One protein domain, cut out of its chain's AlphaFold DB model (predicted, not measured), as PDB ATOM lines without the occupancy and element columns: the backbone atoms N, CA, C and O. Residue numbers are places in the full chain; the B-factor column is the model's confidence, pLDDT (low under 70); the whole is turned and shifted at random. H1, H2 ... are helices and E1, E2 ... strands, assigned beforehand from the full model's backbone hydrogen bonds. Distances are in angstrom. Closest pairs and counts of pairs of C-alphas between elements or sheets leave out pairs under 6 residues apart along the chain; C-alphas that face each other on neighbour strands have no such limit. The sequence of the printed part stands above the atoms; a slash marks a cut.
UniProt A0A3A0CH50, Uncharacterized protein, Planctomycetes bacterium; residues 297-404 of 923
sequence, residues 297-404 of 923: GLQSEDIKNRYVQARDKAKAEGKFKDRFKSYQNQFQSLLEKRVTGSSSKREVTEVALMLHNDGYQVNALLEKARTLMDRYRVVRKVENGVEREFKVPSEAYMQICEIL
ATOM      1  N   GLY A 297     171.326 287.003 216.110       59.72
ATOM      2  CA  GLY A 297     170.106 287.562 216.739       59.72
ATOM      3  C   GLY A 297     169.010 286.612 217.256       59.72
ATOM      4  O   GLY A 297     168.255 287.008 218.142       59.72
ATOM      5  N   LEU A 298     168.871 285.392 216.724       65.69
ATOM      6  CA  LEU A 298     167.751 284.493 217.079       65.69
ATOM      7  C   LEU A 298     167.833 284.017 218.541       65.69
ATOM      8  O   LEU A 298     168.936 283.883 219.076       65.69
ATOM      9  N   GLN A 299     166.701 283.697 219.178       73.62
ATOM     10  CA  GLN A 299     166.676 282.971 220.456       73.62
ATOM     11  C   GLN A 299     166.699 281.452 220.233       73.62
ATOM     12  O   GLN A 299     166.362 280.946 219.164       73.62
ATOM     13  N   SER A 300     167.112 280.696 221.251       68.69
ATOM     14  CA  SER A 300     167.257 279.237 221.141       68.69
ATOM     15  C   SER A 300     165.911 278.541 220.925       68.69
ATOM     16  O   SER A 300     165.822 277.575 220.168       68.69
ATOM     17  N   GLU A 301     164.848 279.090 221.521       76.88
ATOM     18  CA  GLU A 301     163.474 278.629 221.319       76.88
ATOM     19  C   GLU A 301     162.989 278.893 219.881       76.88
ATOM     20  O   GLU A 301     162.268 278.068 219.327       76.88
ATOM     21  N   ASP A 302     163.442 279.968 219.219       78.31
ATOM     22  CA  ASP A 302     163.107 280.234 217.810       78.31
ATOM     23  C   ASP A 302     163.713 279.170 216.891       78.31
ATOM     24  O   ASP A 302     163.039 278.655 216.000       78.31
ATOM     25  N   ILE A 303     164.984 278.816 217.117       75.19
ATOM     26  CA  ILE A 303     165.697 277.798 216.330       75.19
ATOM     27  C   ILE A 303     165.047 276.423 216.537       75.19
ATOM     28  O   ILE A 303     164.790 275.714 215.564       75.19
ATOM     29  N   LYS A 304     164.712 276.078 217.786       78.06
ATOM     30  CA  LYS A 304     163.983 274.856 218.156       78.06
ATOM     31  C   LYS A 304     162.596 274.792 217.502       78.06
ATOM     32  O   LYS A 304     162.274 273.793 216.864       78.06
ATOM     33  N   ASN A 305     161.806 275.864 217.574       82.50
ATOM     34  CA  ASN A 305     160.482 275.931 216.951       82.50
ATOM     35  C   ASN A 305     160.557 275.816 215.422       82.50
ATOM     36  O   ASN A 305     159.794 275.055 214.828       82.50
ATOM     37  N   ARG A 306     161.508 276.507 214.781       78.44
ATOM     38  CA  ARG A 306     161.752 276.415 213.329       78.44
ATOM     39  C   ARG A 306     162.190 275.009 212.907       78.44
ATOM     40  O   ARG A 306     161.710 274.509 211.893       78.44
ATOM     41  N   TYR A 307     163.042 274.353 213.696       81.44
ATOM     42  CA  TYR A 307     163.449 272.964 213.470       81.44
ATOM     43  C   TYR A 307     162.256 271.998 213.548       81.44
ATOM     44  O   TYR A 307     162.045 271.207 212.629       81.44
ATOM     45  N   VAL A 308     161.429 272.102 214.596       81.88
ATOM     46  CA  VAL A 308     160.221 271.274 214.769       81.88
ATOM     47  C   VAL A 308     159.228 271.495 213.623       81.88
ATOM     48  O   VAL A 308     158.764 270.523 213.030       81.88
ATOM     49  N   GLN A 309     158.964 272.749 213.238       82.44
ATOM     50  CA  GLN A 309     158.100 273.078 212.097       82.44
ATOM     51  C   GLN A 309     158.622 272.477 210.782       82.44
ATOM     52  O   GLN A 309     157.857 271.848 210.050       82.44
ATOM     53  N   ALA A 310     159.920 272.622 210.496       75.94
ATOM     54  CA  ALA A 310     160.539 272.056 209.299       75.94
ATOM     55  C   ALA A 310     160.462 270.519 209.286       75.94
ATOM     56  O   ALA A 310     160.140 269.929 208.254       75.94
ATOM     57  N   ARG A 311     160.692 269.869 210.433       81.25
ATOM     58  CA  ARG A 311     160.600 268.413 210.597       81.25
ATOM     59  C   ARG A 311     159.181 267.884 210.404       81.25
ATOM     60  O   ARG A 311     158.984 266.864 209.746       81.25
ATOM     61  N   ASP A 312     158.194 268.536 211.000       83.50
ATOM     62  CA  ASP A 312     156.821 268.031 210.988       83.50
ATOM     63  C   ASP A 312     156.171 268.271 209.614       83.50
ATOM     64  O   ASP A 312     155.492 267.381 209.095       83.50
ATOM     65  N   LYS A 313     156.525 269.373 208.933       78.06
ATOM     66  CA  LYS A 313     156.256 269.562 207.499       78.06
ATOM     67  C   LYS A 313     156.950 268.494 206.638       78.06
ATOM     68  O   LYS A 313     156.306 267.884 205.784       78.06
ATOM     69  N   ALA A 314     158.217 268.168 206.926       73.62
ATOM     70  CA  ALA A 314     158.950 267.111 206.221       73.62
ATOM     71  C   ALA A 314     158.260 265.739 206.299       73.62
ATOM     72  O   ALA A 314     158.236 264.995 205.314       73.62
ATOM     73  N   LYS A 315     157.691 265.409 207.467       78.00
ATOM     74  CA  LYS A 315     156.914 264.182 207.700       78.00
ATOM     75  C   LYS A 315     155.583 264.184 206.942       78.00
ATOM     76  O   LYS A 315     155.196 263.135 206.434       78.00
ATOM     77  N   ALA A 316     154.904 265.329 206.847       81.06
ATOM     78  CA  ALA A 316     153.604 265.447 206.182       81.06
ATOM     79  C   ALA A 316     153.680 265.313 204.648       81.06
ATOM     80  O   ALA A 316     152.798 264.716 204.037       81.06
ATOM     81  N   GLU A 317     154.727 265.853 204.017       78.19
ATOM     82  CA  GLU A 317     154.776 266.011 202.552       78.19
ATOM     83  C   GLU A 317     155.508 264.877 201.814       78.19
ATOM     84  O   GLU A 317     155.395 264.757 200.590       78.19
ATOM     85  N   GLY A 318     156.264 264.036 202.529       66.88
ATOM     86  CA  GLY A 318     156.929 262.821 202.026       66.88
ATOM     87  C   GLY A 318     158.120 263.057 201.082       66.88
ATOM     88  O   GLY A 318     159.181 262.462 201.266       66.88
ATOM     89  N   LYS A 319     157.981 263.960 200.104       62.59
ATOM     90  CA  LYS A 319     159.014 264.359 199.125       62.59
ATOM     91  C   LYS A 319     160.100 265.255 199.722       62.59
ATOM     92  O   LYS A 319     161.207 265.321 199.201       62.59
ATOM     93  N   PHE A 320     159.794 265.940 200.820       60.00
ATOM     94  CA  PHE A 320     160.711 266.872 201.474       60.00
ATOM     95  C   PHE A 320     161.839 266.151 202.248       60.00
ATOM     96  O   PHE A 320     162.810 266.784 202.654       60.00
ATOM     97  N   LYS A 321     161.768 264.819 202.401       60.53
ATOM     98  CA  LYS A 321     162.708 263.981 203.169       60.53
ATOM     99  C   LYS A 321     164.180 264.149 202.762       60.53
ATOM    100  O   LYS A 321     165.032 264.304 203.636       60.53
ATOM    101  N   ASP A 322     164.481 264.168 201.463       65.12
ATOM    102  CA  ASP A 322     165.869 264.247 200.977       65.12
ATOM    103  C   ASP A 322     166.451 265.662 201.095       65.12
ATOM    104  O   ASP A 322     167.616 265.827 201.460       65.12
ATOM    105  N   ARG A 323     165.627 266.698 200.871       66.50
ATOM    106  CA  ARG A 323     166.013 268.097 201.118       66.50
ATOM    107  C   ARG A 323     166.198 268.352 202.611       66.50
ATOM    108  O   ARG A 323     167.232 268.885 203.003       66.50
ATOM    109  N   PHE A 324     165.261 267.905 203.451       67.81
ATOM    110  CA  PHE A 324     165.360 268.023 204.906       67.81
ATOM    111  C   PHE A 324     166.660 267.414 205.420       67.81
ATOM    112  O   PHE A 324     167.357 268.077 206.173       67.81
ATOM    113  N   LYS A 325     167.063 266.232 204.931       68.94
ATOM    114  CA  LYS A 325     168.325 265.577 205.316       68.94
ATOM    115  C   LYS A 325     169.583 266.428 205.066       68.94
ATOM    116  O   LYS A 325     170.570 266.272 205.779       68.94
ATOM    117  N   SER A 326     169.559 267.351 204.100       67.88
ATOM    118  CA  SER A 326     170.644 268.323 203.888       67.88
ATOM    119  C   SER A 326     170.664 269.409 204.973       67.88
ATOM    120  O   SER A 326     171.709 269.667 205.571       67.88
ATOM    121  N   TYR A 327     169.500 269.977 205.300       69.31
ATOM    122  CA  TYR A 327     169.353 270.968 206.375       69.31
ATOM    123  C   TYR A 327     169.517 270.361 207.770       69.31
ATOM    124  O   TYR A 327     169.999 271.037 208.672       69.31
ATOM    125  N   GLN A 328     169.181 269.083 207.954       69.19
ATOM    126  CA  GLN A 328     169.298 268.354 209.215       69.19
ATOM    127  C   GLN A 328     170.703 268.462 209.823       69.19
ATOM    128  O   GLN A 328     170.815 268.699 211.025       69.19
ATOM    129  N   ASN A 329     171.753 268.358 209.004       74.50
ATOM    130  CA  ASN A 329     173.145 268.489 209.447       74.50
ATOM    131  C   ASN A 329     173.512 269.941 209.810       74.50
ATOM    132  O   ASN A 329     174.277 270.176 210.742       74.50
ATOM    133  N   GLN A 330     172.954 270.925 209.096       74.75
ATOM    134  CA  GLN A 330     173.156 272.345 209.402       74.75
ATOM    135  C   GLN A 330     172.470 272.720 210.722       74.75
ATOM    136  O   GLN A 330     173.107 273.292 211.601       74.75
ATOM    137  N   PHE A 331     171.204 272.326 210.900       71.94
ATOM    138  CA  PHE A 331     170.461 272.484 212.153       71.94
ATOM    139  C   PHE A 331     171.204 271.864 213.338       71.94
ATOM    140  O   PHE A 331     171.343 272.529 214.361       71.94
ATOM    141  N   GLN A 332     171.712 270.634 213.189       76.88
ATOM    142  CA  GLN A 332     172.540 269.990 214.210       76.88
ATOM    143  C   GLN A 332     173.754 270.864 214.555       76.88
ATOM    144  O   GLN A 332     173.937 271.197 215.719       76.88
ATOM    145  N   SER A 333     174.536 271.295 213.559       77.56
ATOM    146  CA  SER A 333     175.753 272.084 213.785       77.56
ATOM    147  C   SER A 333     175.484 273.431 214.475       77.56
ATOM    148  O   SER A 333     176.218 273.800 215.391       77.56
ATOM    149  N   LEU A 334     174.413 274.144 214.105       75.44
ATOM    150  CA  LEU A 334     174.000 275.395 214.763       75.44
ATOM    151  C   LEU A 334     173.570 275.160 216.210       75.44
ATOM    152  O   LEU A 334     173.981 275.893 217.110       75.44
ATOM    153  N   LEU A 335     172.721 274.152 216.427       75.19
ATOM    154  CA  LEU A 335     172.203 273.805 217.744       75.19
ATOM    155  C   LEU A 335     173.350 273.369 218.656       75.19
ATOM    156  O   LEU A 335     173.479 273.912 219.746       75.19
ATOM    157  N   GLU A 336     174.244 272.496 218.191       75.06
ATOM    158  CA  GLU A 336     175.461 272.103 218.905       75.06
ATOM    159  C   GLU A 336     176.352 273.307 219.216       75.06
ATOM    160  O   GLU A 336     176.700 273.510 220.377       75.06
ATOM    161  N   LYS A 337     176.686 274.150 218.232       80.00
ATOM    162  CA  LYS A 337     177.535 275.344 218.412       80.00
ATOM    163  C   LYS A 337     176.952 276.312 219.445       80.00
ATOM    164  O   LYS A 337     177.650 276.737 220.369       80.00
ATOM    165  N   ARG A 338     175.663 276.625 219.325       76.88
ATOM    166  CA  ARG A 338     174.939 277.540 220.216       76.88
ATOM    167  C   ARG A 338     174.820 276.987 221.630       76.88
ATOM    168  O   ARG A 338     175.160 277.665 222.597       76.88
ATOM    169  N   VAL A 339     174.394 275.735 221.755       74.31
ATOM    170  CA  VAL A 339     174.222 275.059 223.043       74.31
ATOM    171  C   VAL A 339     175.572 274.760 223.703       74.31
ATOM    172  O   VAL A 339     175.666 274.765 224.930       74.31
ATOM    173  N   THR A 340     176.652 274.602 222.934       73.56
ATOM    174  CA  THR A 340     178.028 274.539 223.457       73.56
ATOM    175  C   THR A 340     178.439 275.860 224.114       73.56
ATOM    176  O   THR A 340     179.089 275.816 225.157       73.56
ATOM    177  N   GLY A 341     177.967 277.008 223.615       73.00
ATOM    178  CA  GLY A 341     178.100 278.310 224.284       73.00
ATOM    179  C   GLY A 341     177.111 278.562 225.435       73.00
ATOM    180  O   GLY A 341     177.420 279.337 226.336       73.00
ATOM    181  N   SER A 342     175.940 277.912 225.446       72.69
ATOM    182  CA  SER A 342     174.925 278.135 226.486       72.69
ATOM    183  C   SER A 342     175.307 277.540 227.851       72.69
ATOM    184  O   SER A 342     175.849 276.431 227.956       72.69
ATOM    185  N   SER A 343     174.972 278.285 228.907       72.56
ATOM    186  CA  SER A 343     174.988 277.865 230.316       72.56
ATOM    187  C   SER A 343     173.610 277.404 230.821       72.56
ATOM    188  O   SER A 343     173.486 276.936 231.955       72.56
ATOM    189  N   SER A 344     172.561 277.513 229.997       83.31
ATOM    190  CA  SER A 344     171.199 277.120 230.359       83.31
ATOM    191  C   SER A 344     171.053 275.599 230.360       83.31
ATOM    192  O   SER A 344     170.882 274.963 229.318       83.31
ATOM    193  N   LYS A 345     171.073 275.004 231.559       82.94
ATOM    194  CA  LYS A 345     170.897 273.556 231.788       82.94
ATOM    195  C   LYS A 345     169.705 272.978 231.017       82.94
ATOM    196  O   LYS A 345     169.805 271.923 230.394       82.94
ATOM    197  N   ARG A 346     168.576 273.696 231.060       83.81
ATOM    198  CA  ARG A 346     167.307 273.309 230.434       83.81
ATOM    199  C   ARG A 346     167.404 273.301 228.909       83.81
ATOM    200  O   ARG A 346     167.021 272.320 228.290       83.81
ATOM    201  N   GLU A 347     167.952 274.363 228.328       82.06
ATOM    202  CA  GLU A 347     168.145 274.495 226.879       82.06
ATOM    203  C   GLU A 347     169.037 273.372 226.335       82.06
ATOM    204  O   GLU A 347     168.680 272.712 225.361       82.06
ATOM    205  N   VAL A 348     170.159 273.105 227.015       82.75
ATOM    206  CA  VAL A 348     171.108 272.051 226.629       82.75
ATOM    207  C   VAL A 348     170.442 270.675 226.648       82.75
ATOM    208  O   VAL A 348     170.605 269.892 225.716       82.75
ATOM    209  N   THR A 349     169.643 270.412 227.682       84.56
ATOM    210  CA  THR A 349     168.906 269.156 227.869       84.56
ATOM    211  C   THR A 349     167.829 268.949 226.806       84.56
ATOM    212  O   THR A 349     167.780 267.892 226.176       84.56
ATOM    213  N   GLU A 350     166.977 269.955 226.578       87.06
ATOM    214  CA  GLU A 350     165.875 269.866 225.613       87.06
ATOM    215  C   GLU A 350     166.394 269.683 224.179       87.06
ATOM    216  O   GLU A 350     165.867 268.849 223.442       87.06
ATOM    217  N   VAL A 351     167.456 270.398 223.789       84.31
ATOM    218  CA  VAL A 351     168.052 270.274 222.449       84.31
ATOM    219  C   VAL A 351     168.753 268.926 222.260       84.31
ATOM    220  O   VAL A 351     168.574 268.300 221.214       84.31
ATOM    221  N   ALA A 352     169.502 268.439 223.258       85.56
ATOM    222  CA  ALA A 352     170.180 267.144 223.175       85.56
ATOM    223  C   ALA A 352     169.187 265.977 223.024       85.56
ATOM    224  O   ALA A 352     169.357 265.131 222.148       85.56
ATOM    225  N   LEU A 353     168.116 265.964 223.826       87.94
ATOM    226  CA  LEU A 353     167.059 264.952 223.730       87.94
ATOM    227  C   LEU A 353     166.268 265.056 222.421       87.94
ATOM    228  O   LEU A 353     165.969 264.034 221.809       87.94
ATOM    229  N   MET A 354     165.956 266.270 221.957       88.12
ATOM    230  CA  MET A 354     165.260 266.486 220.684       88.12
ATOM    231  C   MET A 354     166.057 265.927 219.499       88.12
ATOM    232  O   MET A 354     165.512 265.159 218.709       88.12
ATOM    233  N   LEU A 355     167.346 266.273 219.396       84.19
ATOM    234  CA  LEU A 355     168.208 265.779 218.321       84.19
ATOM    235  C   LEU A 355     168.408 264.260 218.413       84.19
ATOM    236  O   LEU A 355     168.343 263.577 217.394       84.19
ATOM    237  N   HIS A 356     168.573 263.696 219.613       87.00
ATOM    238  CA  HIS A 356     168.665 262.242 219.756       87.00
ATOM    239  C   HIS A 356     167.392 261.525 219.267       87.00
ATOM    240  O   HIS A 356     167.480 260.592 218.469       87.00
ATOM    241  N   ASN A 357     166.210 261.996 219.682       87.12
ATOM    242  CA  ASN A 357     164.923 261.392 219.321       87.12
ATOM    243  C   ASN A 357     164.618 261.448 217.812       87.12
ATOM    244  O   ASN A 357     163.874 260.607 217.308       87.12
ATOM    245  N   ASP A 358     165.201 262.402 217.081       83.38
ATOM    246  CA  ASP A 358     165.110 262.479 215.618       83.38
ATOM    247  C   ASP A 358     166.215 261.675 214.886       83.38
ATOM    248  O   ASP A 358     166.309 261.723 213.658       83.38
ATOM    249  N   GLY A 359     167.015 260.888 215.620       81.50
ATOM    250  CA  GLY A 359     167.941 259.879 215.087       81.50
ATOM    251  C   GLY A 359     169.409 260.304 214.978       81.50
ATOM    252  O   GLY A 359     170.189 259.614 214.317       81.50
ATOM    253  N   TYR A 360     169.807 261.419 215.594       82.31
ATOM    254  CA  TYR A 360     171.166 261.954 215.480       82.31
ATOM    255  C   TYR A 360     172.136 261.424 216.549       82.31
ATOM    256  O   TYR A 360     171.777 261.170 217.700       82.31
ATOM    257  N   GLN A 361     173.415 261.335 216.175       82.88
ATOM    258  CA  GLN A 361     174.523 260.910 217.040       82.88
ATOM    259  C   GLN A 361     175.081 262.089 217.860       82.88
ATOM    260  O   GLN A 361     176.192 262.555 217.627       82.88
ATOM    261  N   VAL A 362     174.301 262.578 218.826       86.56
ATOM    262  CA  VAL A 362     174.610 263.780 219.635       86.56
ATOM    263  C   VAL A 362     175.265 263.476 220.994       86.56
ATOM    264  O   VAL A 362     175.035 264.172 221.983       86.56
ATOM    265  N   ASN A 363     176.107 262.441 221.066       85.31
ATOM    266  CA  ASN A 363     176.679 261.929 222.325       85.31
ATOM    267  C   ASN A 363     177.455 262.995 223.126       85.31
ATOM    268  O   ASN A 363     177.310 263.073 224.342       85.31
ATOM    269  N   ALA A 364     178.221 263.865 222.458       83.56
ATOM    270  CA  ALA A 364     178.938 264.960 223.119       83.56
ATOM    271  C   ALA A 364     177.989 266.012 223.733       83.56
ATOM    272  O   ALA A 364     178.256 266.547 224.809       83.56
ATOM    273  N   LEU A 365     176.854 266.279 223.077       82.31
ATOM    274  CA  LEU A 365     175.846 267.225 223.556       82.31
ATOM    275  C   LEU A 365     175.031 266.641 224.717       82.31
ATOM    276  O   LEU A 365     174.738 267.346 225.681       82.31
ATOM    277  N   LEU A 366     174.721 265.344 224.654       86.56
ATOM    278  CA  LEU A 366     174.098 264.581 225.735       86.56
ATOM    279  C   LEU A 366     175.003 264.517 226.977       86.56
ATOM    280  O   LEU A 366     174.519 264.712 228.088       86.56
ATOM    281  N   GLU A 367     176.315 264.333 226.815       86.19
ATOM    282  CA  GLU A 367     177.273 264.364 227.930       86.19
ATOM    283  C   GLU A 367     177.411 265.782 228.530       86.19
ATOM    284  O   GLU A 367     177.458 265.949 229.755       86.19
ATOM    285  N   LYS A 368     177.352 266.837 227.698       84.12
ATOM    286  CA  LYS A 368     177.236 268.226 228.188       84.12
ATOM    287  C   LYS A 368     175.914 268.457 228.943       84.12
ATOM    288  O   LYS A 368     175.903 269.125 229.975       84.12
ATOM    289  N   ALA A 369     174.801 267.889 228.477       85.25
ATOM    290  CA  ALA A 369     173.522 267.956 229.184       85.25
ATOM    291  C   ALA A 369     173.592 267.232 230.542       85.25
ATOM    292  O   ALA A 369     173.208 267.807 231.563       85.25
ATOM    293  N   ARG A 370     174.155 266.014 230.577       88.19
ATOM    294  CA  ARG A 370     174.366 265.203 231.790       88.19
ATOM    295  C   ARG A 370     175.157 265.961 232.858       88.19
ATOM    296  O   ARG A 370     174.778 265.950 234.026       88.19
ATOM    297  N   THR A 371     176.239 266.628 232.462       83.62
ATOM    298  CA  THR A 371     177.110 267.375 233.386       83.62
ATOM    299  C   THR A 371     176.494 268.686 233.882       83.62
ATOM    300  O   THR A 371     176.777 269.087 235.011       83.62
ATOM    301  N   LEU A 372     175.626 269.333 233.094       82.31
ATOM    302  CA  LEU A 372     174.948 270.574 233.485       82.31
ATOM    303  C   LEU A 372     173.666 270.375 234.306       82.31
ATOM    304  O   LEU A 372     173.327 271.254 235.099       82.31
ATOM    305  N   MET A 373     172.924 269.282 234.112       81.44
ATOM    306  CA  MET A 373     171.623 269.076 234.759       81.44
ATOM    307  C   MET A 373     171.679 269.047 236.290       81.44
ATOM    308  O   MET A 373     172.600 268.511 236.908       81.44
ATOM    309  N   ASP A 374     170.600 269.530 236.910       79.00
ATOM    310  CA  ASP A 374     170.303 269.219 238.306       79.00
ATOM    311  C   ASP A 374     169.931 267.735 238.412       79.00
ATOM    312  O   ASP A 374     168.816 267.312 238.092       79.00
ATOM    313  N   ARG A 375     170.927 266.938 238.817       75.69
ATOM    314  CA  ARG A 375     170.863 265.468 238.840       75.69
ATOM    315  C   ARG A 375     169.691 264.957 239.669       75.69
ATOM    316  O   ARG A 375     169.020 264.018 239.265       75.69
ATOM    317  N   TYR A 376     169.405 265.628 240.786       83.81
ATOM    318  CA  TYR A 376     168.365 265.254 241.736       83.81
ATOM    319  C   TYR A 376     167.296 266.340 241.860       83.81
ATOM    320  O   TYR A 376     167.611 267.501 242.124       83.81
ATOM    321  N   ARG A 377     166.022 265.940 241.794       85.94
ATOM    322  CA  ARG A 377     164.903 266.718 242.341       85.94
ATOM    323  C   ARG A 377     164.635 266.290 243.783       85.94
ATOM    324  O   ARG A 377     164.730 265.107 244.113       85.94
ATOM    325  N   VAL A 378     164.273 267.242 244.639       87.31
ATOM    326  CA  VAL A 378     163.805 266.942 245.998       87.31
ATOM    327  C   VAL A 378     162.330 266.554 245.929       87.31
ATOM    328  O   VAL A 378     161.498 267.334 245.472       87.31
ATOM    329  N   VAL A 379     162.011 265.343 246.375       89.94
ATOM    330  CA  VAL A 379     160.648 264.821 246.493       89.94
ATOM    331  C   VAL A 379     160.347 264.628 247.972       89.94
ATOM    332  O   VAL A 379     161.022 263.855 248.650       89.94
ATOM    333  N   ARG A 380     159.324 265.312 248.481       93.00
ATOM    334  CA  ARG A 380     158.821 265.085 249.840       93.00
ATOM    335  C   ARG A 380     157.884 263.882 249.840       93.00
ATOM    336  O   ARG A 380     156.964 263.811 249.027       93.00
ATOM    337  N   LYS A 381     158.124 262.929 250.741       93.00
ATOM    338  CA  LYS A 381     157.215 261.811 251.033       93.00
ATOM    339  C   LYS A 381     156.974 261.742 252.535       93.00
ATOM    340  O   LYS A 381     157.886 261.976 253.323       93.00
ATOM    341  N   VAL A 382     155.758 261.370 252.919       91.81
ATOM    342  CA  VAL A 382     155.407 261.093 254.313       91.81
ATOM    343  C   VAL A 382     155.584 259.598 254.567       91.81
ATOM    344  O   VAL A 382     154.829 258.788 254.037       91.81
ATOM    345  N   GLU A 383     156.572 259.231 255.380       88.69
ATOM    346  CA  GLU A 383     156.791 257.857 255.843       88.69
ATOM    347  C   GLU A 383     156.511 257.783 257.343       88.69
ATOM    348  O   GLU A 383     157.085 258.537 258.127       88.69
ATOM    349  N   ASN A 384     155.624 256.874 257.760       89.31
ATOM    350  CA  ASN A 384     155.234 256.693 259.167       89.31
ATOM    351  C   ASN A 384     154.792 258.002 259.864       89.31
ATOM    352  O   ASN A 384     155.070 258.214 261.041       89.31
ATOM    353  N   GLY A 385     154.124 258.896 259.125       90.12
ATOM    354  CA  GLY A 385     153.667 260.199 259.624       90.12
ATOM    355  C   GLY A 385     154.744 261.291 259.695       90.12
ATOM    356  O   GLY A 385     154.428 262.412 260.083       90.12
ATOM    357  N   VAL A 386     155.988 261.004 259.298       88.06
ATOM    358  CA  VAL A 386     157.084 261.982 259.236       88.06
ATOM    359  C   VAL A 386     157.352 262.351 257.780       88.06
ATOM    360  O   VAL A 386     157.636 261.484 256.953       88.06
ATOM    361  N   GLU A 387     157.280 263.642 257.456       94.12
ATOM    362  CA  GLU A 387     157.703 264.147 256.150       94.12
ATOM    363  C   GLU A 387     159.231 264.065 256.027       94.12
ATOM    364  O   GLU A 387     159.973 264.535 256.891       94.12
ATOM    365  N   ARG A 388     159.706 263.433 254.952       90.25
ATOM    366  CA  ARG A 388     161.122 263.261 254.628       90.25
ATOM    367  C   ARG A 388     161.387 263.738 253.207       90.25
ATOM    368  O   ARG A 388     160.618 263.452 252.286       90.25
ATOM    369  N   GLU A 389     162.489 264.457 253.032       91.12
ATOM    370  CA  GLU A 389     162.981 264.887 251.725       91.12
ATOM    371  C   GLU A 389     163.890 263.817 251.116       91.12
ATOM    372  O   GLU A 389     164.942 263.487 251.662       91.12
ATOM    373  N   PHE A 390     163.491 263.295 249.959       82.75
ATOM    374  CA  PHE A 390     164.254 262.330 249.177       82.75
ATOM    375  C   PHE A 390     164.838 263.015 247.947       82.75
ATOM    376  O   PHE A 390     164.120 263.663 247.186       82.75
ATOM    377  N   LYS A 391     166.138 262.837 247.711       84.56
ATOM    378  CA  LYS A 391     166.764 263.196 246.435       84.56
ATOM    379  C   LYS A 391     166.483 262.076 245.439       84.56
ATOM    380  O   LYS A 391     166.965 260.965 245.617       84.56
ATOM    381  N   VAL A 392     165.689 262.362 244.412       84.62
ATOM    382  CA  VAL A 392     165.343 261.408 243.347       84.62
ATOM    383  C   VAL A 392     165.938 261.922 242.038       84.62
ATOM    384  O   VAL A 392     165.771 263.115 241.765       84.62
ATOM    385  N   PRO A 393     166.604 261.085 241.222       85.44
ATOM    386  CA  PRO A 393     167.077 261.492 239.905       85.44
ATOM    387  C   PRO A 393     165.979 262.174 239.076       85.44
ATOM    388  O   PRO A 393     164.805 261.787 239.140       85.44
ATOM    389  N   SER A 394     166.329 263.220 238.328       88.75
ATOM    390  CA  SER A 394     165.371 263.854 237.417       88.75
ATOM    391  C   SER A 394     165.122 262.964 236.191       88.75
ATOM    392  O   SER A 394     165.992 262.225 235.745       88.75
ATOM    393  N   GLU A 395     163.907 263.001 235.648       89.38
ATOM    394  CA  GLU A 395     163.488 262.101 234.561       89.38
ATOM    395  C   GLU A 395     164.304 262.319 233.276       89.38
ATOM    396  O   GLU A 395     164.746 261.360 232.650       89.38
ATOM    397  N   ALA A 396     164.623 263.578 232.957       86.06
ATOM    398  CA  ALA A 396     165.527 263.920 231.861       86.06
ATOM    399  C   ALA A 396     166.973 263.439 232.105       86.06
ATOM    400  O   ALA A 396     167.642 263.027 231.159       86.06
ATOM    401  N   TYR A 397     167.444 263.432 233.363       88.12
ATOM    402  CA  TYR A 397     168.746 262.860 233.721       88.12
ATOM    403  C   TYR A 397     168.771 261.351 233.474       88.12
ATOM    404  O   TYR A 397     169.655 260.859 232.778       88.12
ATOM    405  N   MET A 398     167.749 260.639 233.961       90.12
ATOM    406  CA  MET A 398     167.570 259.202 233.730       90.12
ATOM    407  C   MET A 398     167.558 258.862 232.236       90.12
ATOM    408  O   MET A 398     168.279 257.962 231.816       90.12
ATOM    409  N   GLN A 399     166.790 259.610 231.436       90.56
ATOM    410  CA  GLN A 399     166.681 259.398 229.993       90.56
ATOM    411  C   GLN A 399     168.022 259.623 229.276       90.56
ATOM    412  O   GLN A 399     168.421 258.811 228.445       90.56
ATOM    413  N   ILE A 400     168.758 260.687 229.617       89.56
ATOM    414  CA  ILE A 400     170.077 260.967 229.029       89.56
ATOM    415  C   ILE A 400     171.102 259.899 229.428       89.56
ATOM    416  O   ILE A 400     171.854 259.434 228.574       89.56
ATOM    417  N   CYS A 401     171.104 259.456 230.688       91.25
ATOM    418  CA  CYS A 401     171.924 258.329 231.126       91.25
ATOM    419  C   CYS A 401     171.574 257.041 230.368       91.25
ATOM    420  O   CYS A 401     172.478 256.358 229.891       91.25
ATOM    421  N   GLU A 402     170.287 256.724 230.201       92.25
ATOM    422  CA  GLU A 402     169.846 255.535 229.469       92.25
ATOM    423  C   GLU A 402     170.338 255.538 228.014       92.25
ATOM    424  O   GLU A 402     170.923 254.538 227.583       92.25
ATOM    425  N   ILE A 403     170.163 256.670 227.315       91.38
ATOM    426  CA  ILE A 403     170.609 256.916 225.933       91.38
ATOM    427  C   ILE A 403     172.127 256.763 225.797       91.38
ATOM    428  O   ILE A 403     172.605 256.084 224.891       91.38
ATOM    429  N   LEU A 404     172.894 257.368 226.709       90.12
ATOM    430  CA  LEU A 404     174.357 257.286 226.725       90.12
ATOM    431  C   LEU A 404     174.884 255.902 227.161       90.12
ATOM    432  O   LEU A 404     176.093 255.714 227.294       90.12
TER     433      LEU A 404
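This is residues 297 to 404 of the 923 residues of an uncharacterized protein of Planctomycetes bacterium (UniProt A0A3A0CH50). A loose body of helices forms one part of a long model, and a two-stranded hairpin, E1 and E2, reaches away from it, with its tip at residues 382 to 387 sticking out free. H1 to H4 make a four-helix bundle, up and down, each helix running against the one before it; H3 is in the middle, the H1 and H2 hairpin reaches the end far from the strands, and H5 packs on H4. The printed part has 108 residues, mostly helix, with five named helices and two strands in the order H1, H2, H3, H4, E1, E2, H5; the sheet, E1 - E2, is antiparallel. The whole is loose, with a radius of gyration of the C-alphas of 17.5 A, and spans 61 by 30 by 26 A.

H1, residues 300 to 317, and H2, residues 321 to 341, touch as a helical hairpin, closest at the C-alphas of Ala 314 and Lys 321, 5.8 A, at a shallow tilt of 14 degrees, opposite ways. H2 has a kink of 29 degrees near residue 328. With residues 332 to 339 alone H2 touches H3, residues 345 to 357; the closest C-alphas, of Val 339 and Val 348, are 5.6 A apart. H3 and H4, residues 363 to 372, touch as a hairpin, closest at the C-alphas of Thr 349 and Ala 369, 4.9 A, at a shallow tilt of 27 degrees, opposite ways. E1, residues 376 to 383, and E2, residues 386 to 393, form a hairpin at 151 degrees, with N 379 and O 390 within hydrogen-bond range at 2.8 A and N 388 and O 381 at 2.8 A. H5, residues 395 to 403, touches H4, closest at the C-alphas of Leu 366 and Ile 400, 6.3 A. H1 and H5 are apart. Each O i to N i+4 pair is within hydrogen-bond range in H1, H3, H4 and H5, and 14 of 17 in H2.

H1 begins at C-alpha 300, (167.257, 279.237, 221.141), and is 26.0 A long. H2 measures 29.8 A, H3 18.4 A, H4 14.2 A, E1 19.7 A and E2 21.8 A. H5, 12.3 A, ends at C-alpha 403, (170.609, 256.916, 225.933).

The C-alphas farthest apart, of Lys 319 and Gly 385, are 60.9 A apart. The printed part has no cut, and each link between elements is tight. The mean pLDDT of the printed part is 80.9; residues 297 to 298, 300 and 318 to 328 are under 70.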